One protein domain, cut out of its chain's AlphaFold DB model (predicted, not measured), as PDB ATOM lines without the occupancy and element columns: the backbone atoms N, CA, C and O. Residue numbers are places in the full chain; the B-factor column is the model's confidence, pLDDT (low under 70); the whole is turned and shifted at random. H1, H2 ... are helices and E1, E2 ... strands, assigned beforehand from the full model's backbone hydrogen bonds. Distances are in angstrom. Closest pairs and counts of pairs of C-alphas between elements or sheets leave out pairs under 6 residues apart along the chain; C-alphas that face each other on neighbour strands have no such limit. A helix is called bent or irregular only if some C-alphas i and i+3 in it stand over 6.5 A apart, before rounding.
ATOM      1  N   LYS A   8      98.038 180.883 143.674       95.25
ATOM      2  CA  LYS A   8      96.735 180.905 144.328       95.25
ATOM      3  C   LYS A   8      96.590 179.649 145.188       95.25
ATOM      4  O   LYS A   8      96.634 178.533 144.675       95.25
ATOM      5  N   VAL A   9      96.453 179.832 146.498       95.25
ATOM      6  CA  VAL A   9      96.281 178.766 147.492       95.25
ATOM      7  C   VAL A   9      94.887 178.915 148.098       95.25
ATOM      8  O   VAL A   9      94.691 179.696 149.028       95.25
ATOM      9  N   GLY A  10      93.898 178.215 147.536       90.81
ATOM     10  CA  GLY A  10      92.489 178.490 147.840       90.81
ATOM     11  C   GLY A  10      92.128 179.915 147.414       90.81
ATOM     12  O   GLY A  10      92.315 180.270 146.253       90.81
ATOM     13  N   ASP A  11      91.692 180.745 148.358       90.75
ATOM     14  CA  ASP A  11      91.390 182.164 148.115       90.75
ATOM     15  C   ASP A  11      92.579 183.102 148.374       90.75
ATOM     16  O   ASP A  11      92.490 184.311 148.164       90.75
ATOM     17  N   ILE A  12      93.719 182.562 148.815       94.25
ATOM     18  CA  ILE A  12      94.899 183.348 149.177       94.25
ATOM     19  C   ILE A  12      95.818 183.466 147.962       94.25
ATOM     20  O   ILE A  12      96.376 182.473 147.492       94.25
ATOM     21  N   GLU A  13      96.035 184.687 147.475       94.88
ATOM     22  CA  GLU A  13      97.058 184.953 146.464       94.88
ATOM     23  C   GLU A  13      98.409 185.274 147.118       94.88
ATOM     24  O   GLU A  13      98.553 186.232 147.878       94.88
ATOM     25  N   VAL A  14      99.434 184.494 146.772       96.19
ATOM     26  CA  VAL A  14     100.811 184.696 147.225       96.19
ATOM     27  C   VAL A  14     101.688 185.082 146.038       96.19
ATOM     28  O   VAL A  14     101.842 184.334 145.075       96.19
ATOM     29  N   ARG A  15     102.309 186.264 146.100       95.06
ATOM     30  CA  ARG A  15     103.028 186.855 144.953       95.06
ATOM     31  C   ARG A  15     104.284 186.101 144.525       95.06
ATOM     32  O   ARG A  15     104.720 186.239 143.383       95.06
ATOM     33  N   THR A  16     104.916 185.381 145.449       96.25
ATOM     34  CA  THR A  16     106.183 184.688 145.199       96.25
ATOM     35  C   THR A  16     106.230 183.364 145.947       96.25
ATOM     36  O   THR A  16     105.767 183.265 147.083       96.25
ATOM     37  N   SER A  17     106.865 182.356 145.353       96.62
ATOM     38  CA  SER A  17     107.111 181.079 146.032       96.62
ATOM     39  C   SER A  17     107.959 181.228 147.298       96.62
ATOM     40  O   SER A  17     107.804 180.432 148.211       96.62
ATOM     41  N   GLU A  18     108.840 182.234 147.375       97.62
ATOM     42  CA  GLU A  18     109.628 182.501 148.588       97.62
ATOM     43  C   GLU A  18     108.720 182.947 149.739       97.62
ATOM     44  O   GLU A  18     108.867 182.459 150.854       97.62
ATOM     45  N   ALA A  19     107.741 183.820 149.475       98.06
ATOM     46  CA  ALA A  19     106.756 184.201 150.483       98.06
ATOM     47  C   ALA A  19     105.923 182.997 150.941       98.06
ATOM     48  O   ALA A  19     105.737 182.810 152.141       98.06
ATOM     49  N   LEU A  20     105.498 182.136 150.010       98.31
ATOM     50  CA  LEU A  20     104.767 180.911 150.342       98.31
ATOM     51  C   LEU A  20     105.614 179.955 151.197       98.31
ATOM     52  O   LEU A  20     105.157 179.479 152.234       98.31
ATOM     53  N   TYR A  21     106.869 179.734 150.805       98.50
ATOM     54  CA  TYR A  21     107.822 178.890 151.521       98.50
ATOM     55  C   TYR A  21     108.087 179.399 152.945       98.50
ATOM     56  O   TYR A  21     108.017 178.627 153.904       98.50
ATOM     57  N   GLN A  22     108.337 180.704 153.103       98.44
ATOM     58  CA  GLN A  22     108.553 181.303 154.419       98.44
ATOM     59  C   GLN A  22     107.273 181.320 155.262       98.44
ATOM     60  O   GLN A  22     107.360 181.137 156.468       98.44
ATOM     61  N   ALA A  23     106.082 181.473 154.676       98.31
ATOM     62  CA  ALA A  23     104.828 181.371 155.424       98.31
ATOM     63  C   ALA A  23     104.595 179.941 155.958       98.31
ATOM     64  O   ALA A  23     104.268 179.764 157.134       98.31
ATOM     65  N   CYS A  24     104.870 178.909 155.150       98.25
ATOM     66  CA  CYS A  24     104.759 177.500 155.559       98.25
ATOM     67  C   CYS A  24     105.717 177.112 156.707       98.25
ATOM     68  O   CYS A  24     105.518 176.094 157.374       98.25
ATOM     69  N   ARG A  25     106.759 177.917 156.956       98.38
ATOM     70  CA  ARG A  25     107.690 177.750 158.082       98.38
ATOM     71  C   ARG A  25     107.045 178.033 159.443       98.38
ATOM     72  O   ARG A  25     107.534 177.520 160.451       98.38
ATOM     73  N   PHE A  26     105.976 178.830 159.478       98.31
ATOM     74  CA  PHE A  26     105.350 179.334 160.707       98.31
ATOM     75  C   PHE A  26     103.855 178.966 160.804       98.31
ATOM     76  O   PHE A  26     103.015 179.864 160.884       98.31
ATOM     77  N   PRO A  27     103.495 177.669 160.813       96.88
ATOM     78  CA  PRO A  27     102.094 177.232 160.782       96.88
ATOM     79  C   PRO A  27     101.276 177.693 162.001       96.88
ATOM     80  O   PRO A  27     100.071 177.893 161.909       96.88
ATOM     81  N   ASN A  28     101.944 177.946 163.130       95.81
ATOM     82  CA  ASN A  28     101.316 178.372 164.385       95.81
ATOM     83  C   ASN A  28     101.425 179.889 164.624       95.81
ATOM     84  O   ASN A  28     101.348 180.356 165.757       95.81
ATOM     85  N   SER A  29     101.709 180.692 163.593       97.44
ATOM     86  CA  SER A  29     101.872 182.147 163.735       97.44
ATOM     87  C   SER A  29     101.225 182.895 162.577       97.44
ATOM     88  O   SER A  29     101.904 183.371 161.667       97.44
ATOM     89  N   LEU A  30      99.899 183.030 162.649       96.94
ATOM     90  CA  LEU A  30      99.080 183.646 161.604       96.94
ATOM     91  C   LEU A  30      99.565 185.060 161.252       96.94
ATOM     92  O   LEU A  30      99.713 185.371 160.074       96.94
ATOM     93  N   ASP A  31      99.891 185.889 162.244       97.88
ATOM     94  CA  ASP A  31     100.360 187.263 162.003       97.88
ATOM     95  C   ASP A  31     101.693 187.304 161.246       97.88
ATOM     96  O   ASP A  31     101.910 188.156 160.382       97.88
ATOM     97  N   VAL A  32     102.579 186.341 161.519       98.31
ATOM     98  CA  VAL A  32     103.860 186.205 160.813       98.31
ATOM     99  C   VAL A  32     103.617 185.769 159.370       98.31
ATOM    100  O   VAL A  32     104.213 186.334 158.454       98.31
ATOM    101  N   GLN A  33     102.714 184.810 159.145       98.44
ATOM    102  CA  GLN A  33     102.337 184.388 157.796       98.44
ATOM    103  C   GLN A  33     101.732 185.546 156.988       98.44
ATOM    104  O   GLN A  33     102.186 185.785 155.869       98.44
ATOM    105  N   LYS A  34     100.778 186.304 157.555       98.00
ATOM    106  CA  LYS A  34     100.164 187.480 156.904       98.00
ATOM    107  C   LYS A  34     101.227 188.493 156.486       98.00
ATOM    108  O   LYS A  34     101.332 188.820 155.304       98.00
ATOM    109  N   MET A  35     102.090 188.886 157.425       98.31
ATOM    110  CA  MET A  35     103.179 189.831 157.168       98.31
ATOM    111  C   MET A  35     104.091 189.375 156.020       98.31
ATOM    112  O   MET A  35     104.516 190.190 155.201       98.31
ATOM    113  N   ILE A  36     104.424 188.082 155.961       98.25
ATOM    114  CA  ILE A  36     105.291 187.519 154.917       98.25
ATOM    115  C   ILE A  36     104.590 187.534 153.551       98.25
ATOM    116  O   ILE A  36     105.213 187.926 152.562       98.25
ATOM    117  N   ILE A  37     103.317 187.134 153.484       96.88
ATOM    118  CA  ILE A  37     102.535 187.045 152.237       96.88
ATOM    119  C   ILE A  37     102.319 188.425 151.602       96.88
ATOM    120  O   ILE A  37     102.337 188.556 150.377       96.88
ATOM    121  N   GLU A  38     102.183 189.471 152.418       96.25
ATOM    122  CA  GLU A  38     102.028 190.852 151.947       96.25
ATOM    123  C   GLU A  38     103.260 191.378 151.189       96.25
ATOM    124  O   GLU A  38     103.155 192.319 150.392       96.25
ATOM    125  N   GLN A  39     104.434 190.765 151.385       96.25
ATOM    126  CA  GLN A  39     105.672 191.226 150.765       96.25
ATOM    127  C   GLN A  39     105.678 190.996 149.250       96.25
ATOM    128  O   GLN A  39     105.431 189.906 148.738       96.25
ATOM    129  N   LYS A  40     106.029 192.050 148.505       91.50
ATOM    130  CA  LYS A  40     106.042 192.024 147.033       91.50
ATOM    131  C   LYS A  40     107.271 191.338 146.439       91.50
ATOM    132  O   LYS A  40     107.200 190.877 145.303       91.50
ATOM    133  N   SER A  41     108.389 191.286 147.168       93.75
ATOM    134  CA  SER A  41     109.634 190.703 146.663       93.75
ATOM    135  C   SER A  41     110.081 189.486 147.479       93.75
ATOM    136  O   SER A  41     109.902 189.467 148.702       93.75
ATOM    137  N   PRO A  42     110.717 188.489 146.832       93.50
ATOM    138  CA  PRO A  42     111.250 187.310 147.513       93.50
ATOM    139  C   PRO A  42     112.228 187.691 148.628       93.50
ATOM    140  O   PRO A  42     112.149 187.191 149.748       93.50
ATOM    141  N   MET A  43     113.115 188.649 148.342       93.50
ATOM    142  CA  MET A  43     114.092 189.134 149.310       93.50
ATOM    143  C   MET A  43     113.418 189.727 150.553       93.50
ATOM    144  O   MET A  43     113.836 189.413 151.667       93.50
ATOM    145  N   MET A  44     112.363 190.537 150.387       95.50
ATOM    146  CA  MET A  44     111.655 191.125 151.527       95.50
ATOM    147  C   MET A  44     110.911 190.068 152.339       95.50
ATOM    148  O   MET A  44     110.987 190.105 153.563       95.50
ATOM    149  N   ALA A  45     110.269 189.093 151.690       96.62
ATOM    150  CA  ALA A  45     109.629 187.973 152.378       96.62
ATOM    151  C   ALA A  45     110.633 187.191 153.245       96.62
ATOM    152  O   ALA A  45     110.424 187.005 154.448       96.62
ATOM    153  N   LYS A  46     111.792 186.831 152.670       95.25
ATOM    154  CA  LYS A  46     112.892 186.182 153.399       95.25
ATOM    155  C   LYS A  46     113.396 187.056 154.542       95.25
ATOM    156  O   LYS A  46     113.572 186.560 155.650       95.25
ATOM    157  N   MET A  47     113.609 188.350 154.317       96.06
ATOM    158  CA  MET A  47     114.086 189.278 155.346       96.06
ATOM    159  C   MET A  47     113.104 189.428 156.508       96.06
ATOM    160  O   MET A  47     113.520 189.298 157.659       96.06
ATOM    161  N   LYS A  48     111.815 189.639 156.224       96.75
ATOM    162  CA  LYS A  48     110.758 189.787 157.236       96.75
ATOM    163  C   LYS A  48     110.536 188.513 158.049       96.75
ATOM    164  O   LYS A  48     110.187 188.610 159.217       96.75
ATOM    165  N   SER A  49     110.827 187.339 157.487       96.88
ATOM    166  CA  SER A  49     110.769 186.070 158.225       96.88
ATOM    167  C   SER A  49     111.888 185.890 159.266       96.88
ATOM    168  O   SER A  49     111.705 185.171 160.249       96.88
ATOM    169  N   LYS A  50     113.064 186.520 159.079       96.44
ATOM    170  CA  LYS A  50     114.269 186.240 159.889       96.44
ATOM    171  C   LYS A  50     114.084 186.471 161.396       96.44
ATOM    172  O   LYS A  50     114.514 185.592 162.145       96.44
ATOM    173  N   PRO A  51     113.463 187.573 161.866       98.06
ATOM    174  CA  PRO A  51     113.259 187.801 163.299       98.06
ATOM    175  C   PRO A  51     112.395 186.729 163.975       98.06
ATOM    176  O   PRO A  51     112.510 186.509 165.174       98.06
ATOM    177  N   PHE A  52     111.564 186.018 163.207       98.00
ATOM    178  CA  PHE A  52     110.632 185.015 163.723       98.00
ATOM    179  C   PHE A  52     111.180 183.593 163.690       98.00
ATOM    180  O   PHE A  52     110.455 182.665 164.025       98.00
ATOM    181  N   ARG A  53     112.460 183.388 163.350       96.56
ATOM    182  CA  ARG A  53     113.097 182.060 163.367       96.56
ATOM    183  C   ARG A  53     112.861 181.257 164.659       96.56
ATOM    184  O   ARG A  53     112.650 180.057 164.510       96.56
ATOM    185  N   PRO A  54     112.809 181.843 165.872       97.88
ATOM    186  CA  PRO A  54     112.448 181.091 167.079       97.88
ATOM    187  C   PRO A  54     111.042 180.460 167.054       97.88
ATOM    188  O   PRO A  54     110.800 179.503 167.772       97.88
ATOM    189  N   LYS A  55     110.126 180.958 166.210       97.81
ATOM    190  CA  LYS A  55     108.764 180.427 166.006       97.81
ATOM    191  C   LYS A  55     108.668 179.399 164.868       97.81
ATOM    192  O   LYS A  55     107.570 179.053 164.438       97.81
ATOM    193  N   THR A  56     109.803 178.975 164.314       98.31
ATOM    194  CA  THR A  56     109.851 177.970 163.240       98.31
ATOM    195  C   THR A  56     109.205 176.668 163.711       98.31
ATOM    196  O   THR A  56     109.434 176.251 164.844       98.31
ATOM    197  N   ARG A  57     108.439 176.006 162.836       97.75
ATOM    198  CA  ARG A  57     107.930 174.650 163.092       97.75
ATOM    199  C   ARG A  57     109.052 173.684 163.523       97.75
ATOM    200  O   ARG A  57     110.138 173.742 162.945       97.75
ATOM    201  N   PRO A  58     108.817 172.794 164.502       97.25
ATOM    202  CA  PRO A  58     109.876 171.977 165.105       97.25
ATOM    203  C   PRO A  58     110.487 170.944 164.143       97.25
ATOM    204  O   PRO A  58     111.645 170.576 164.286       97.25
ATOM    205  N   ASP A  59     109.739 170.510 163.130       97.56
ATOM    206  CA  ASP A  59     110.157 169.544 162.107       97.56
ATOM    207  C   ASP A  59     110.825 170.202 160.883       97.56
ATOM    208  O   ASP A  59     111.034 169.547 159.860       97.56
ATOM    209  N   TRP A  60     111.158 171.499 160.949       97.81
ATOM    210  CA  TRP A  60     111.572 172.289 159.784       97.81
ATOM    211  C   TRP A  60     112.724 171.685 158.988       97.81
ATOM    212  O   TRP A  60     112.641 171.622 157.762       97.81
ATOM    213  N   ASP A  61     113.778 171.206 159.647       97.31
ATOM    214  CA  ASP A  61     114.917 170.625 158.935       97.31
ATOM    215  C   ASP A  61     114.563 169.341 158.176       97.31
ATOM    216  O   ASP A  61     115.164 169.075 157.135       97.31
ATOM    217  N   MET A  62     113.526 168.617 158.613       97.75
ATOM    218  CA  MET A  62     113.009 167.424 157.936       97.75
ATOM    219  C   MET A  62     112.083 167.761 156.760       97.75
ATOM    220  O   MET A  62     111.982 166.982 155.809       97.75
ATOM    221  N   VAL A  63     111.377 168.899 156.811       98.25
ATOM    222  CA  VAL A  63     110.328 169.234 155.830       98.25
ATOM    223  C   VAL A  63     110.684 170.369 154.874       98.25
ATOM    224  O   VAL A  63     110.037 170.490 153.837       98.25
ATOM    225  N   LYS A  64     111.720 171.173 155.146       98.25
ATOM    226  CA  LYS A  64     112.089 172.350 154.334       98.25
ATOM    227  C   LYS A  64     112.263 172.034 152.846       98.25
ATOM    228  O   LYS A  64     111.779 172.779 151.998       98.25
ATOM    229  N   VAL A  65     112.882 170.898 152.514       98.62
ATOM    230  CA  VAL A  65     113.063 170.459 151.118       98.62
ATOM    231  C   VAL A  65     111.727 170.081 150.484       98.62
ATOM    232  O   VAL A  65     111.421 170.554 149.394       98.62
ATOM    233  N   LYS A  66     110.885 169.322 151.198       98.44
ATOM    234  CA  LYS A  66     109.547 168.926 150.728       98.44
ATOM    235  C   LYS A  66     108.647 170.139 150.496       98.44
ATOM    236  O   LYS A  66     107.980 170.221 149.470       98.44
ATOM    237  N   ILE A  67     108.664 171.106 151.416       98.62
ATOM    238  CA  ILE A  67     107.895 172.351 151.301       98.62
ATOM    239  C   ILE A  67     108.392 173.173 150.109       98.62
ATOM    240  O   ILE A  67     107.569 173.665 149.341       98.62
ATOM    241  N   MET A  68     109.709 173.301 149.906       98.50
ATOM    242  CA  MET A  68     110.244 174.015 148.743       98.50
ATOM    243  C   MET A  68     109.859 173.330 147.427       98.50
ATOM    244  O   MET A  68     109.353 173.992 146.522       98.50
ATOM    245  N   GLN A  69     110.029 172.008 147.332       98.50
ATOM    246  CA  GLN A  69     109.620 171.227 146.162       98.50
ATOM    247  C   GLN A  69     108.129 171.433 145.859       98.50
ATOM    248  O   GLN A  69     107.752 171.706 144.718       98.50
ATOM    249  N   TRP A  70     107.283 171.390 146.891       98.38
ATOM    250  CA  TRP A  70     105.859 171.677 146.769       98.38
ATOM    251  C   TRP A  70     105.583 173.114 146.302       98.38
ATOM    252  O   TRP A  70     104.770 173.304 145.404       98.38
ATOM    253  N   CYS A  71     106.295 174.124 146.816       98.31
ATOM    254  CA  CYS A  71     106.136 175.521 146.392       98.31
ATOM    255  C   CYS A  71     106.499 175.734 144.912       98.31
ATOM    256  O   CYS A  71     105.839 176.510 144.218       98.31
ATOM    257  N   ILE A  72     107.544 175.062 144.417       97.88
ATOM    258  CA  ILE A  72     107.947 175.117 143.002       97.88
ATOM    259  C   ILE A  72     106.883 174.442 142.127       97.88
ATOM    260  O   ILE A  72     106.503 174.987 141.092       97.88
ATOM    261  N   ARG A  73     106.349 173.295 142.561       97.38
ATOM    262  CA  ARG A  73     105.241 172.623 141.867       97.38
ATOM    263  C   ARG A  73     103.969 173.469 141.875       97.38
ATOM    264  O   ARG A  73     103.320 173.581 140.844       97.38
ATOM    265  N   ALA A  74     103.629 174.110 142.993       96.94
ATOM    266  CA  ALA A  74     102.480 175.011 143.087       96.94
ATOM    267  C   ALA A  74     102.630 176.205 142.131       96.94
ATOM    268  O   ALA A  74     101.693 176.556 141.415       96.94
ATOM    269  N   LYS A  75     103.842 176.772 142.044       96.19
ATOM    270  CA  LYS A  75     104.189 177.799 141.053       96.19
ATOM    271  C   LYS A  75     103.958 177.308 139.626       96.19
ATOM    272  O   LYS A  75     103.366 178.048 138.842       96.19
ATOM    273  N   LEU A  76     104.409 176.092 139.304       95.69
ATOM    274  CA  LEU A  76     104.158 175.464 138.008       95.69
ATOM    275  C   LEU A  76     102.661 175.312 137.759       95.69
ATOM    276  O   LEU A  76     102.188 175.839 136.769       95.69
ATOM    277  N   ALA A  77     101.904 174.676 138.649       94.31
ATOM    278  CA  ALA A  77     100.480 174.433 138.436       94.31
ATOM    279  C   ALA A  77      99.677 175.725 138.196       94.31
ATOM    280  O   ALA A  77      98.901 175.787 137.244       94.31
ATOM    281  N   CYS A  78      99.919 176.785 138.977       94.06
ATOM    282  CA  CYS A  78      99.249 178.075 138.775       94.06
ATOM    283  C   CYS A  78      99.707 178.820 137.510       94.06
ATOM    284  O   CYS A  78      98.984 179.681 137.019       94.06
ATOM    285  N   ASN A  79     100.898 178.522 136.983       93.50
ATOM    286  CA  ASN A  79     101.502 179.235 135.854       93.50
ATOM    287  C   ASN A  79     101.963 178.262 134.764       93.50
ATOM    288  O   ASN A  79     103.046 178.440 134.200       93.50
ATOM    289  N   TYR A  80     101.158 177.227 134.503       92.38
ATOM    290  CA  TYR A  80     101.610 176.003 133.839       92.38
ATOM    291  C   TYR A  80     102.372 176.279 132.553       92.38
ATOM    292  O   TYR A  80     103.551 175.973 132.493       92.38
ATOM    293  N   TYR A  81     101.754 176.941 131.579       90.69
ATOM    294  CA  TYR A  81     102.364 177.197 130.272       90.69
ATOM    295  C   TYR A  81     103.613 178.075 130.377       90.69
ATOM    296  O   TYR A  81     104.705 177.660 130.002       90.69
ATOM    297  N   LYS A  82     103.483 179.253 130.999       92.88
ATOM    298  CA  LYS A  82     104.577 180.225 131.118       92.88
ATOM    299  C   LYS A  82     105.797 179.649 131.844       92.88
ATOM    300  O   LYS A  82     106.927 179.846 131.404       92.88
ATOM    301  N   PHE A  83     105.588 178.974 132.976       94.81
ATOM    302  CA  PHE A  83     106.695 178.448 133.774       94.81
ATOM    303  C   PHE A  83     107.248 177.138 133.208       94.81
ATOM    304  O   PHE A  83     108.461 176.943 133.247       94.81
ATOM    305  N   ARG A  84     106.397 176.281 132.626       94.81
ATOM    306  CA  ARG A  84     106.821 175.088 131.881       94.81
ATOM    307  C   ARG A  84     107.753 175.460 130.743       94.81
ATOM    308  O   ARG A  84     108.837 174.897 130.658       94.81
ATOM    309  N   ASP A  85     107.339 176.389 129.888       94.69
ATOM    310  CA  ASP A  85     108.092 176.722 128.681       94.69
ATOM    311  C   ASP A  85     109.446 177.343 129.041       94.69
ATOM    312  O   ASP A  85     110.462 176.968 128.460       94.69
ATOM    313  N   LEU A  86     109.489 178.186 130.080       96.00
ATOM    314  CA  LEU A  86     110.744 178.704 130.634       96.00
ATOM    315  C   LEU A  86     111.650 177.593 131.187       96.00
ATOM    316  O   LEU A  86     112.867 177.633 131.021       96.00
ATOM    317  N   LEU A  87     111.083 176.612 131.891       96.25
ATOM    318  CA  LEU A  87     111.878 175.543 132.483       96.25
ATOM    319  C   LEU A  87     112.425 174.600 131.401       96.25
ATOM    320  O   LEU A  87     113.601 174.243 131.436       96.25
ATOM    321  N   LEU A  88     111.614 174.264 130.397       96.75
ATOM    322  CA  LEU A  88     112.024 173.456 129.247       96.75
ATOM    323  C   LEU A  88     113.022 174.187 128.340       96.75
ATOM    324  O   LEU A  88     113.927 173.545 127.810       96.75
ATOM    325  N   SER A  89     112.936 175.517 128.208       97.50
ATOM    326  CA  SER A  89     113.885 176.294 127.396       97.50
ATOM    327  C   SER A  89     115.315 176.259 127.936       97.50
ATOM    328  O   SER A  89     116.248 176.637 127.231       97.50
ATOM    329  N   THR A  90     115.518 175.809 129.178       97.56
ATOM    330  CA  THR A  90     116.864 175.576 129.721       97.56
ATOM    331  C   THR A  90     117.569 174.370 129.084       97.56
ATOM    332  O   THR A  90     118.784 174.230 129.238       97.56
ATOM    333  N   GLY A  91     116.845 173.528 128.332       96.69
ATOM    334  CA  GLY A  91     117.384 172.329 127.691       96.69
ATOM    335  C   GLY A  91     117.952 171.367 128.729       96.69
ATOM    336  O   GLY A  91     117.305 171.107 129.736       96.69
ATOM    337  N   ASP A  92     119.179 170.900 128.513       95.94
ATOM    338  CA  ASP A  92     119.891 170.023 129.453       95.94
ATOM    339  C   ASP A  92     120.930 170.773 130.303       95.94
ATOM    340  O   ASP A  92     121.707 170.168 131.041       95.94
ATOM    341  N   LYS A  93     120.946 172.113 130.243       97.56
ATOM    342  CA  LYS A  93     121.875 172.923 131.044       97.56
ATOM    343  C   LYS A  93     121.571 172.774 132.531       97.56
ATOM    344  O   LYS A  93     120.411 172.676 132.936       97.56
ATOM    345  N   SER A  94     122.621 172.811 133.347       96.50
ATOM    346  CA  SER A  94     122.468 172.858 134.801       96.50
ATOM    347  C   SER A  94     121.812 174.170 135.230       96.50
ATOM    348  O   SER A  94     122.185 175.241 134.752       96.50
ATOM    349  N   ILE A  95     120.846 174.086 136.146       97.25
ATOM    350  CA  ILE A  95     120.244 175.251 136.798       97.25
ATOM    351  C   ILE A  95     120.921 175.411 138.155       97.25
ATOM    352  O   ILE A  95     120.893 174.487 138.972       97.25
ATOM    353  N   VAL A  96     121.531 176.569 138.396       96.25
ATOM    354  CA  VAL A  96     122.244 176.868 139.642       96.25
ATOM    355  C   VAL A  96     121.709 178.163 140.243       96.25
ATOM    356  O   VAL A  96     121.649 179.178 139.552       96.25
ATOM    357  N   GLU A  97     121.303 178.133 141.516       94.56
ATOM    358  CA  GLU A  97     121.007 179.364 142.259       94.56
ATOM    359  C   GLU A  97     122.337 179.975 142.720       94.56
ATOM    360  O   GLU A  97     122.988 179.450 143.627       94.56
ATOM    361  N   ASP A  98     122.734 181.074 142.081       93.19
ATOM    362  CA  ASP A  98     123.902 181.857 142.484       93.19
ATOM    363  C   ASP A  98     123.645 182.528 143.838       93.19
ATOM    364  O   ASP A  98     122.651 183.231 144.049       93.19
ATOM    365  N   SER A  99     124.528 182.253 144.788       91.62
ATOM    366  CA  SER A  99     124.379 182.623 146.181       91.62
ATOM    367  C   SER A  99     125.674 183.202 146.720       91.62
ATOM    368  O   SER A  99     126.753 182.654 146.543       91.62
ATOM    369  N   HIS A 100     125.570 184.279 147.496       90.00
ATOM    370  CA  HIS A 100     126.745 184.858 148.151       90.00
ATOM    371  C   HIS A 100     127.162 184.117 149.429       90.00
ATOM    372  O   HIS A 100     128.264 184.329 149.926       90.00
ATOM    373  N   ARG A 101     126.257 183.341 150.047       90.06
ATOM    374  CA  ARG A 101     126.470 182.773 151.401       90.06
ATOM    375  C   ARG A 101     125.790 181.427 151.655       90.06
ATOM    376  O   ARG A 101     126.205 180.693 152.543       90.06
ATOM    377  N   ASP A 102     124.715 181.124 150.939       92.50
ATOM    378  CA  ASP A 102     123.885 179.934 151.152       92.50
ATOM    379  C   ASP A 102     124.350 178.797 150.235       92.50
ATOM    380  O   ASP A 102     123.958 178.749 149.069       92.50
ATOM    381  N   ARG A 103     125.193 177.910 150.778       95.75
ATOM    382  CA  ARG A 103     125.683 176.705 150.090       95.75
ATOM    383  C   ARG A 103     124.669 175.562 150.074       95.75
ATOM    384  O   ARG A 103     124.928 174.575 149.408       95.75
ATOM    385  N   PHE A 104     123.562 175.642 150.813       97.19
ATOM    386  CA  PHE A 104     122.574 174.561 150.838       97.19
ATOM    387  C   PHE A 104     121.600 174.714 149.667       97.19
ATOM    388  O   PHE A 104     121.465 173.835 148.818       97.19
ATOM    389  N   TRP A 105     120.936 175.870 149.575       97.00
ATOM    390  CA  TRP A 105     119.973 176.103 148.499       97.00
ATOM    391  C   TRP A 105     120.634 176.424 147.162       97.00
ATOM    392  O   TRP A 105     120.084 176.048 146.129       97.00
ATOM    393  N   GLY A 106     121.793 177.084 147.186       96.50
ATOM    394  CA  GLY A 106     122.529 177.512 146.001       96.50
ATOM    395  C   GLY A 106     123.986 177.069 146.008       96.50
ATOM    396  O   GLY A 106     124.378 176.171 146.757       96.50
ATOM    397  N   ALA A 107     124.780 177.718 145.164       97.00
ATOM    398  CA  ALA A 107     126.226 177.569 145.102       97.00
ATOM    399  C   ALA A 107     126.907 178.943 145.123       97.00
ATOM    400  O   ALA A 107     126.305 179.942 144.740       97.00
ATOM    401  N   ILE A 108     128.149 178.978 145.602       96.31
ATOM    402  CA  ILE A 108     128.954 180.196 145.726       96.31
ATOM    403  C   ILE A 108     130.105 180.134 144.726       96.31
ATOM    404  O   ILE A 108     130.864 179.160 144.729       96.31
ATOM    405  N   SER A 109     130.262 181.191 143.930       94.75
ATOM    406  CA  SER A 109     131.414 181.380 143.043       94.75
ATOM    407  C   SER A 109     132.719 181.466 143.830       94.75
ATOM    408  O   SER A 109     132.819 182.208 144.808       94.75
ATOM    409  N   GLN A 110     133.704 180.683 143.411       93.81
ATOM    410  CA  GLN A 110     135.079 180.726 143.900       93.81
ATOM    411  C   GLN A 110     135.949 181.585 142.969       93.81
ATOM    412  O   GLN A 110     135.542 181.926 141.856       93.81
ATOM    413  N   GLU A 111     137.158 181.929 143.418       92.94
ATOM    414  CA  GLU A 111     138.112 182.738 142.639       92.94
ATOM    415  C   GLU A 111     138.552 182.053 141.336       92.94
ATOM    416  O   GLU A 111     138.794 182.725 140.338       92.94
ATOM    417  N   ASP A 112     138.586 180.718 141.319       93.62
ATOM    418  CA  ASP A 112     138.903 179.904 140.141       93.62
ATOM    419  C   ASP A 112     137.729 179.765 139.148       93.62
ATOM    420  O   ASP A 112     137.834 179.059 138.145       93.62
ATOM    421  N   GLY A 113     136.598 180.427 139.420       89.12
ATOM    422  CA  GLY A 113     135.384 180.365 138.609       89.12
ATOM    423  C   GLY A 113     134.509 179.133 138.861       89.12
ATOM    424  O   GLY A 113     133.455 179.005 138.235       89.12
ATOM    425  N   SER A 114     134.892 178.234 139.775       92.50
ATOM    426  CA  SER A 114     134.053 177.100 140.167       92.50
ATOM    427  C   SER A 114     132.871 177.536 141.043       92.50
ATOM    428  O   SER A 114     132.915 178.549 141.745       92.50
ATOM    429  N   LEU A 115     131.784 176.762 141.014       94.06
ATOM    430  CA  LEU A 115     130.605 176.966 141.860       94.06
ATOM    431  C   LEU A 115     130.555 175.872 142.927       94.06
ATOM    432  O   LEU A 115     130.419 174.694 142.601       94.06
ATOM    433  N   VAL A 116     130.626 176.257 144.204       95.12
ATOM    434  CA  VAL A 116     130.622 175.311 145.330       95.12
ATOM    435  C   VAL A 116     129.363 175.467 146.177       95.12
ATOM    436  O   VAL A 116     129.107 176.517 146.770       95.12
ATOM    437  N   GLY A 117     128.594 174.388 146.277       96.81
ATOM    438  CA  GLY A 117     127.406 174.276 147.113       96.81
ATOM    439  C   GLY A 117     126.566 173.070 146.713       96.81
ATOM    440  O   GLY A 117     126.768 172.462 145.665       96.81
ATOM    441  N   GLU A 118     125.615 172.717 147.561       97.56
ATOM    442  CA  GLU A 118     124.651 171.670 147.288       97.56
ATOM    443  C   GLU A 118     123.690 172.070 146.165       97.56
ATOM    444  O   GLU A 118     123.270 171.202 145.414       97.56
ATOM    445  N   ASN A 119     123.344 173.351 145.994       97.56
ATOM    446  CA  ASN A 119     122.420 173.778 144.935       97.56
ATOM    447  C   ASN A 119     121.085 172.992 144.943       97.56
ATOM    448  O   ASN A 119     120.561 172.590 143.899       97.56
ATOM    449  N   VAL A 120     120.520 172.740 146.133       98.38
ATOM    450  CA  VAL A 120     119.268 171.974 146.280       98.38
ATOM    451  C   VAL A 120     118.137 172.596 145.458       98.38
ATOM    452  O   VAL A 120     117.382 171.866 144.822       98.38
ATOM    453  N   LEU A 121     118.031 173.929 145.409       97.94
ATOM    454  CA  LEU A 121     116.977 174.603 144.645       97.94
ATOM    455  C   LEU A 121     117.105 174.337 143.140       97.94
ATOM    456  O   LEU A 121     116.116 174.009 142.484       97.94
ATOM    457  N   GLY A 122     118.322 174.455 142.605       97.81
ATOM    458  CA  GLY A 122     118.603 174.167 141.203       97.81
ATOM    459  C   GLY A 122     118.300 172.715 140.844       97.81
ATOM    460  O   GLY A 122     117.663 172.456 139.825       97.81
ATOM    461  N   ARG A 123     118.663 171.769 141.719       98.38
ATOM    462  CA  ARG A 123     118.334 170.345 141.542       98.38
ATOM    463  C   ARG A 123     116.833 170.081 141.516       98.38
ATOM    464  O   ARG A 123     116.376 169.437 140.584       98.38
ATOM    465  N   LEU A 124     116.057 170.663 142.435       98.50
ATOM    466  CA  LEU A 124     114.593 170.536 142.426       98.50
ATOM    467  C   LEU A 124     113.959 171.079 141.131       98.50
ATOM    468  O   LEU A 124     112.973 170.532 140.643       98.50
ATOM    469  N   LEU A 125     114.510 172.159 140.566       98.38
ATOM    470  CA  LEU A 125     114.059 172.700 139.279       98.38
ATOM    471  C   LEU A 125     114.407 171.767 138.114       98.38
ATOM    472  O   LEU A 125     113.585 171.584 137.222       98.38
ATOM    473  N   MET A 126     115.601 171.171 138.123       98.25
ATOM    474  CA  MET A 126     116.007 170.194 137.111       98.25
ATOM    475  C   MET A 126     115.182 168.908 137.205       98.25
ATOM    476  O   MET A 126     114.708 168.431 136.182       98.25
ATOM    477  N   GLU A 127     114.921 168.395 138.407       98.06
ATOM    478  CA  GLU A 127     114.008 167.263 138.620       98.06
ATOM    479  C   GLU A 127     112.622 167.561 138.036       98.06
ATOM    480  O   GLU A 127     112.108 166.789 137.228       98.06
ATOM    481  N   LEU A 128     112.053 168.732 138.346       97.56
ATOM    482  CA  LEU A 128     110.760 169.141 137.800       97.56
ATOM    483  C   LEU A 128     110.775 169.280 136.267       97.56
ATOM    484  O   LEU A 128     109.771 169.001 135.610       97.56
ATOM    485  N   ARG A 129     111.901 169.707 135.685       97.81
ATOM    486  CA  ARG A 129     112.085 169.767 134.229       97.81
ATOM    487  C   ARG A 129     112.023 168.376 133.606       97.81
ATOM    488  O   ARG A 129     111.350 168.206 132.592       97.81
ATOM    489  N   GLU A 130     112.705 167.399 134.197       97.25
ATOM    490  CA  GLU A 130     112.693 166.026 133.692       97.25
ATOM    491  C   GLU A 130     111.303 165.392 133.834       97.25
ATOM    492  O   GLU A 130     110.827 164.747 132.901       97.25
ATOM    493  N   GLU A 131     110.587 165.671 134.928       95.88
ATOM    494  CA  GLU A 131     109.184 165.269 135.075       95.88
ATOM    495  C   GLU A 131     108.293 165.863 133.966       95.88
ATOM    496  O   GLU A 131     107.485 165.151 133.373       95.88
ATOM    497  N   LEU A 132     108.470 167.144 133.618       94.94
ATOM    498  CA  LEU A 132     107.723 167.802 132.536       94.94
ATOM    499  C   LEU A 132     107.980 167.195 131.151       94.94
ATOM    500  O   LEU A 132     107.085 167.227 130.305       94.94
ATOM    501  N   LYS A 133     109.180 166.659 130.896       93.06
ATOM    502  CA  LYS A 133     109.502 165.989 129.624       93.06
ATOM    503  C   LYS A 133     108.704 164.690 129.449       93.06
ATOM    504  O   LYS A 133     108.393 164.320 128.318       93.06
ATOM    505  N   VAL A 134     108.354 164.015 130.547       92.06
ATOM    506  CA  VAL A 134     107.646 162.721 130.533       92.06
ATOM    507  C   VAL A 134     106.159 162.813 130.901       92.06
ATOM    508  O   VAL A 134     105.441 161.825 130.737       92.06
ATOM    509  N   ASP A 135     105.669 163.971 131.358       86.31
ATOM    510  CA  ASP A 135     104.280 164.180 131.797       86.31
ATOM    511  C   ASP A 135     103.271 164.214 130.633       86.31
ATOM    512  O   ASP A 135     102.708 165.248 130.267       86.31
ATOM    513  N   LYS A 136     103.004 163.043 130.044       71.62
ATOM    514  CA  LYS A 136     102.052 162.878 128.932       71.62
ATOM    515  C   LYS A 136     100.594 163.131 129.331       71.62
ATOM    516  O   LYS A 136      99.771 163.405 128.462       71.62
ATOM    517  N   MET A 137     100.261 163.026 130.619       73.50
ATOM    518  CA  MET A 137      98.882 163.127 131.124       73.50
ATOM    519  C   MET A 137      98.584 164.462 131.820       73.50
ATOM    520  O   MET A 137      97.487 164.641 132.344       73.50
ATOM    521  N   ASN A 138      99.515 165.421 131.787       77.88
ATOM    522  CA  ASN A 138      99.387 166.716 132.458       77.88
ATOM    523  C   ASN A 138      99.116 166.602 133.972       77.88
ATOM    524  O   ASN A 138      98.390 167.417 134.553       77.88
ATOM    525  N   ASN A 139      99.705 165.598 134.620       83.44
ATOM    526  CA  ASN A 139      99.588 165.370 136.056       83.44
ATOM    527  C   ASN A 139     100.164 166.540 136.869       83.44
ATOM    528  O   ASN A 139      99.725 166.790 137.989       83.44
ATOM    529  N   LEU A 140     101.094 167.307 136.291       89.75
ATOM    530  CA  LEU A 140     101.725 168.463 136.927       89.75
ATOM    531  C   LEU A 140     100.865 169.738 136.903       89.75
ATOM    532  O   LEU A 140     101.259 170.760 137.465       89.75
ATOM    533  N   LYS A 141      99.666 169.692 136.300       91.50
ATOM    534  CA  LYS A 141      98.683 170.792 136.366       91.50
ATOM    535  C   LYS A 141      97.997 170.909 137.725       91.50
ATOM    536  O   LYS A 141      97.282 171.883 137.946       91.50
ATOM    537  N   LYS A 142      98.170 169.923 138.612       91.81
ATOM    538  CA  LYS A 142      97.617 169.914 139.969       91.81
ATOM    539  C   LYS A 142      98.679 169.503 140.983       91.81
ATOM    540  O   LYS A 142      99.560 168.703 140.688       91.81
ATOM    541  N   VAL A 143      98.570 170.021 142.200       95.00
ATOM    542  CA  VAL A 143      99.491 169.733 143.300       95.00
ATOM    543  C   VAL A 143      98.687 169.441 144.553       95.00
ATOM    544  O   VAL A 143      97.908 170.269 145.018       95.00
ATOM    545  N   GLN A 144      98.886 168.243 145.092       95.94
ATOM    546  CA  GLN A 144      98.284 167.816 146.351       95.94
ATOM    547  C   GLN A 144      98.960 168.521 147.535       95.94
ATOM    548  O   GLN A 144     100.161 168.807 147.459       95.94
ATOM    549  N   PRO A 145      98.246 168.784 148.641       96.88
ATOM    550  CA  PRO A 145      98.884 169.241 149.867       96.88
ATOM    551  C   PRO A 145      99.860 168.187 150.404       96.88
ATOM    552  O   PRO A 145      99.681 166.980 150.221       96.88
ATOM    553  N   LEU A 146     100.911 168.648 151.084       97.06
ATOM    554  CA  LEU A 146     101.854 167.756 151.744       97.06
ATOM    555  C   LEU A 146     101.187 167.061 152.934       97.06
ATOM    556  O   LEU A 146     100.505 167.691 153.738       97.06
ATOM    557  N   LYS A 147     101.462 165.764 153.088       96.62
ATOM    558  CA  LYS A 147     101.077 164.973 154.264       96.62
ATOM    559  C   LYS A 147     102.074 165.202 155.406       96.62
ATOM    560  O   LYS A 147     102.842 164.307 155.749       96.62
ATOM    561  N   ILE A 148     102.116 166.426 155.924       96.56
ATOM    562  CA  ILE A 148     102.920 166.817 157.092       96.56
ATOM    563  C   ILE A 148     102.023 167.513 158.117       96.56
ATOM    564  O   ILE A 148     100.977 168.055 157.758       96.56
ATOM    565  N   ASN A 149     102.443 167.518 159.380       94.56
ATOM    566  CA  ASN A 149     101.687 168.166 160.449       94.56
ATOM    567  C   ASN A 149     101.532 169.666 160.176       94.56
ATOM    568  O   ASN A 149     102.443 170.300 159.635       94.56
ATOM    569  N   ASP A 150     100.372 170.215 160.533       94.38
ATOM    570  CA  ASP A 150     100.068 171.646 160.450       94.38
ATOM    571  C   ASP A 150     100.425 172.272 159.089       94.38
ATOM    572  O   ASP A 150     100.982 173.365 159.005       94.38
ATOM    573  N   PHE A 151     100.158 171.562 157.984       96.88
ATOM    574  CA  PHE A 151     100.351 172.106 156.639       96.88
ATOM    575  C   PHE A 151      99.194 173.037 156.257       96.88
ATOM    576  O   PHE A 151      98.266 172.677 155.530       96.88
ATOM    577  N   ASN A 152      99.245 174.241 156.817       96.19
ATOM    578  CA  ASN A 152      98.217 175.263 156.711       96.19
ATOM    579  C   ASN A 152      98.799 176.609 156.243       96.19
ATOM    580  O   ASN A 152     100.005 176.864 156.313       96.19
ATOM    581  N   LEU A 153      97.917 177.477 155.754       97.38
ATOM    582  CA  LEU A 153      98.216 178.850 155.378       97.38
ATOM    583  C   LEU A 153      97.118 179.756 155.939       97.38
ATOM    584  O   LEU A 153      95.939 179.551 155.666       97.38
ATOM    585  N   LEU A 154      97.507 180.747 156.741       96.31
ATOM    586  CA  LEU A 154      96.600 181.675 157.427       96.31
ATOM    587  C   LEU A 154      95.526 180.980 158.282       96.31
ATOM    588  O   LEU A 154      94.407 181.469 158.388       96.31
ATOM    589  N   GLY A 155      95.874 179.849 158.903       93.94
ATOM    590  CA  GLY A 155      94.959 179.065 159.741       93.94
ATOM    591  C   GLY A 155      94.055 178.094 158.974       93.94
ATOM    592  O   GLY A 155      93.311 177.346 159.601       93.94
ATOM    593  N   HIS A 156      94.143 178.048 157.641       94.69
ATOM    594  CA  HIS A 156      93.360 177.133 156.812       94.69
ATOM    595  C   HIS A 156      94.231 176.003 156.251       94.69
ATOM    596  O   HIS A 156      95.351 176.270 155.803       94.69
ATOM    597  N   PRO A 157      93.754 174.743 156.235       95.50
ATOM    598  CA  PRO A 157      94.442 173.661 155.540       95.50
ATOM    599  C   PRO A 157      94.691 174.022 154.076       95.50
ATOM    600  O   PRO A 157      93.820 174.575 153.405       95.50
ATOM    601  N   ILE A 158      95.882 173.703 153.575       96.19
ATOM    602  CA  ILE A 158      96.221 173.962 152.176       96.19
ATOM    603  C   ILE A 158      95.387 173.027 151.275       96.19
ATOM    604  O   ILE A 158      95.447 171.809 151.458       96.19
ATOM    605  N   PRO A 159      94.612 173.553 150.306       95.31
ATOM    606  CA  PRO A 159      93.835 172.728 149.386       95.31
ATOM    607  C   PRO A 159      94.714 172.170 148.257       95.31
ATOM    608  O   PRO A 159      95.906 172.469 148.145       95.31
ATOM    609  N   ILE A 160      94.108 171.381 147.369       95.12
ATOM    610  CA  ILE A 160      94.726 171.043 146.083       95.12
ATOM    611  C   ILE A 160      94.884 172.333 145.271       95.12
ATOM    612  O   ILE A 160      93.922 173.074 145.081       95.12
ATOM    613  N   ILE A 161      96.091 172.580 144.770       93.81
ATOM    614  CA  ILE A 161      96.391 173.711 143.885       93.81
ATOM    615  C   ILE A 161      96.324 173.227 142.441       93.81
ATOM    616  O   ILE A 161      96.751 172.112 142.147       93.81
ATOM    617  N   GLY A 162      95.819 174.049 141.526       86.06
ATOM    618  CA  GLY A 162      95.786 173.724 140.105       86.06
ATOM    619  C   GLY A 162      95.850 174.949 139.203       86.06
ATOM    620  O   GLY A 162      96.059 176.069 139.671       86.06
ATOM    621  N   ILE A 163      95.663 174.717 137.903       78.44
ATOM    622  CA  ILE A 163      95.434 175.784 136.924       78.44
ATOM    623  C   ILE A 163      94.262 176.656 137.390       78.44
ATOM    624  O   ILE A 163      93.180 176.145 137.671       78.44
ATOM    625  N   ASN A 164      94.490 177.969 137.457       64.19
ATOM    626  CA  ASN A 164      93.435 178.949 137.703       64.19
ATOM    627  C   ASN A 164      92.396 178.895 136.567       64.19
ATOM    628  O   ASN A 164      92.774 178.822 135.397       64.19
ATOM    629  N   ASP A 165      91.107 179.024 136.888       54.28
ATOM    630  CA  ASP A 165      90.012 179.019 135.901       54.28
ATOM    631  C   ASP A 165      90.167 180.081 134.795       54.28
ATOM    632  O   ASP A 165      89.721 179.887 133.665       54.28
TER     633      ASP A 165
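Overview. This is residues 8 to 165 of the 189 residues of a protein of Candidatus Jettenia ecosi (UniProt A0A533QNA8). One long helix, H4, runs through the middle: a small bundle of three helices side by side, H1, H2 and H3, packs on one side of it through H1, and H6 packs at a slant on another side, with H5 across H6. Two long stretches with no named element complete it: residues 89 to 119, which link H5 to H6 and reach out to Asp 112, and residues 135 to 165, which follow H6 and fold back toward the first printed residues. The printed part has 158 residues with one named strand and six named helices, in the order E1 H1 H2 H3 H4 H5 H6; it is mostly helix, with under half of the residues in named elements. It is compact, with a radius of gyration of the C-alphas of 16.0 A and spans of 44 by 42 by 28 A.

Arrangement. H4, residues 60 to 78, has a kink of 25 degrees near residue 67. With residues 67 to 75 alone it touches H1, residues 17 to 24, at a steep tilt of 46 degrees, opposite ways; the closest C-alphas, of Ser 17 and Cys 71, are 5.7 A apart. H1 and H2, residues 30 to 37, form a helical hairpin at a shallow tilt of 6 degrees, closest at the C-alphas of Ala 23 and Gln 33, 4.6 A. H2 and H3, residues 42 to 55, form another at 20 degrees, closest at Ile 36 and Ala 45, 5.0 A between C-alphas. H3 also touches H1, the same way at a shallow tilt of 15 degrees, with the C-alphas of Ala 19 and Ala 45 5.1 A apart. H3 and H4 are apart. With residues 68 to 73 alone H4 touches H6, residues 120 to 134, the same way at a steep tilt of 43 degrees; the closest C-alphas, of Gln 69 and Leu 124, are 6.3 A apart. H5, residues 80 to 88, touches H6, about perpendicular at 74 degrees, closest at the C-alphas of Leu 87 and Arg 129, 6.0 A. H4 and H5 only just touch, and only at the corner, with 3 pairs of C-alphas within 8 A, the closest those of Leu 76 and Phe 83, 5.8 A. E1, residues 12 to 14, pairs with no named strand; residues 8 to 9 pair antiparallel with its residues 12 to 13. Every O i to N i+4 pair is within hydrogen-bond range in H1, H2, H5 and H6, against 5 of 10 in H3 and 13 of 15 in H4.

Along the chain. H4 is 25.0 A long, from C-alpha 60 at (111.572, 172.289, 159.784); H6 is 21.6 A and ends at C-alpha 134 at (107.646, 162.721, 130.533). H3 is 19.9 A. H3 and H4 are irregular: C-alphas 51 and 54 are 7.7 A apart, and C-alphas 62 and 65 are 7.5 A apart. E1 begins at C-alpha 12 at (94.899, 183.348, 149.177).

Size, cuts and confidence. The C-alphas farthest apart, of Asp 112 and Asp 165, are 49.1 A apart. The printed part has no cut. The link from H5 to H6, 31 residues, is long; the others are tight. Residues 164 to 165 have pLDDT under 70.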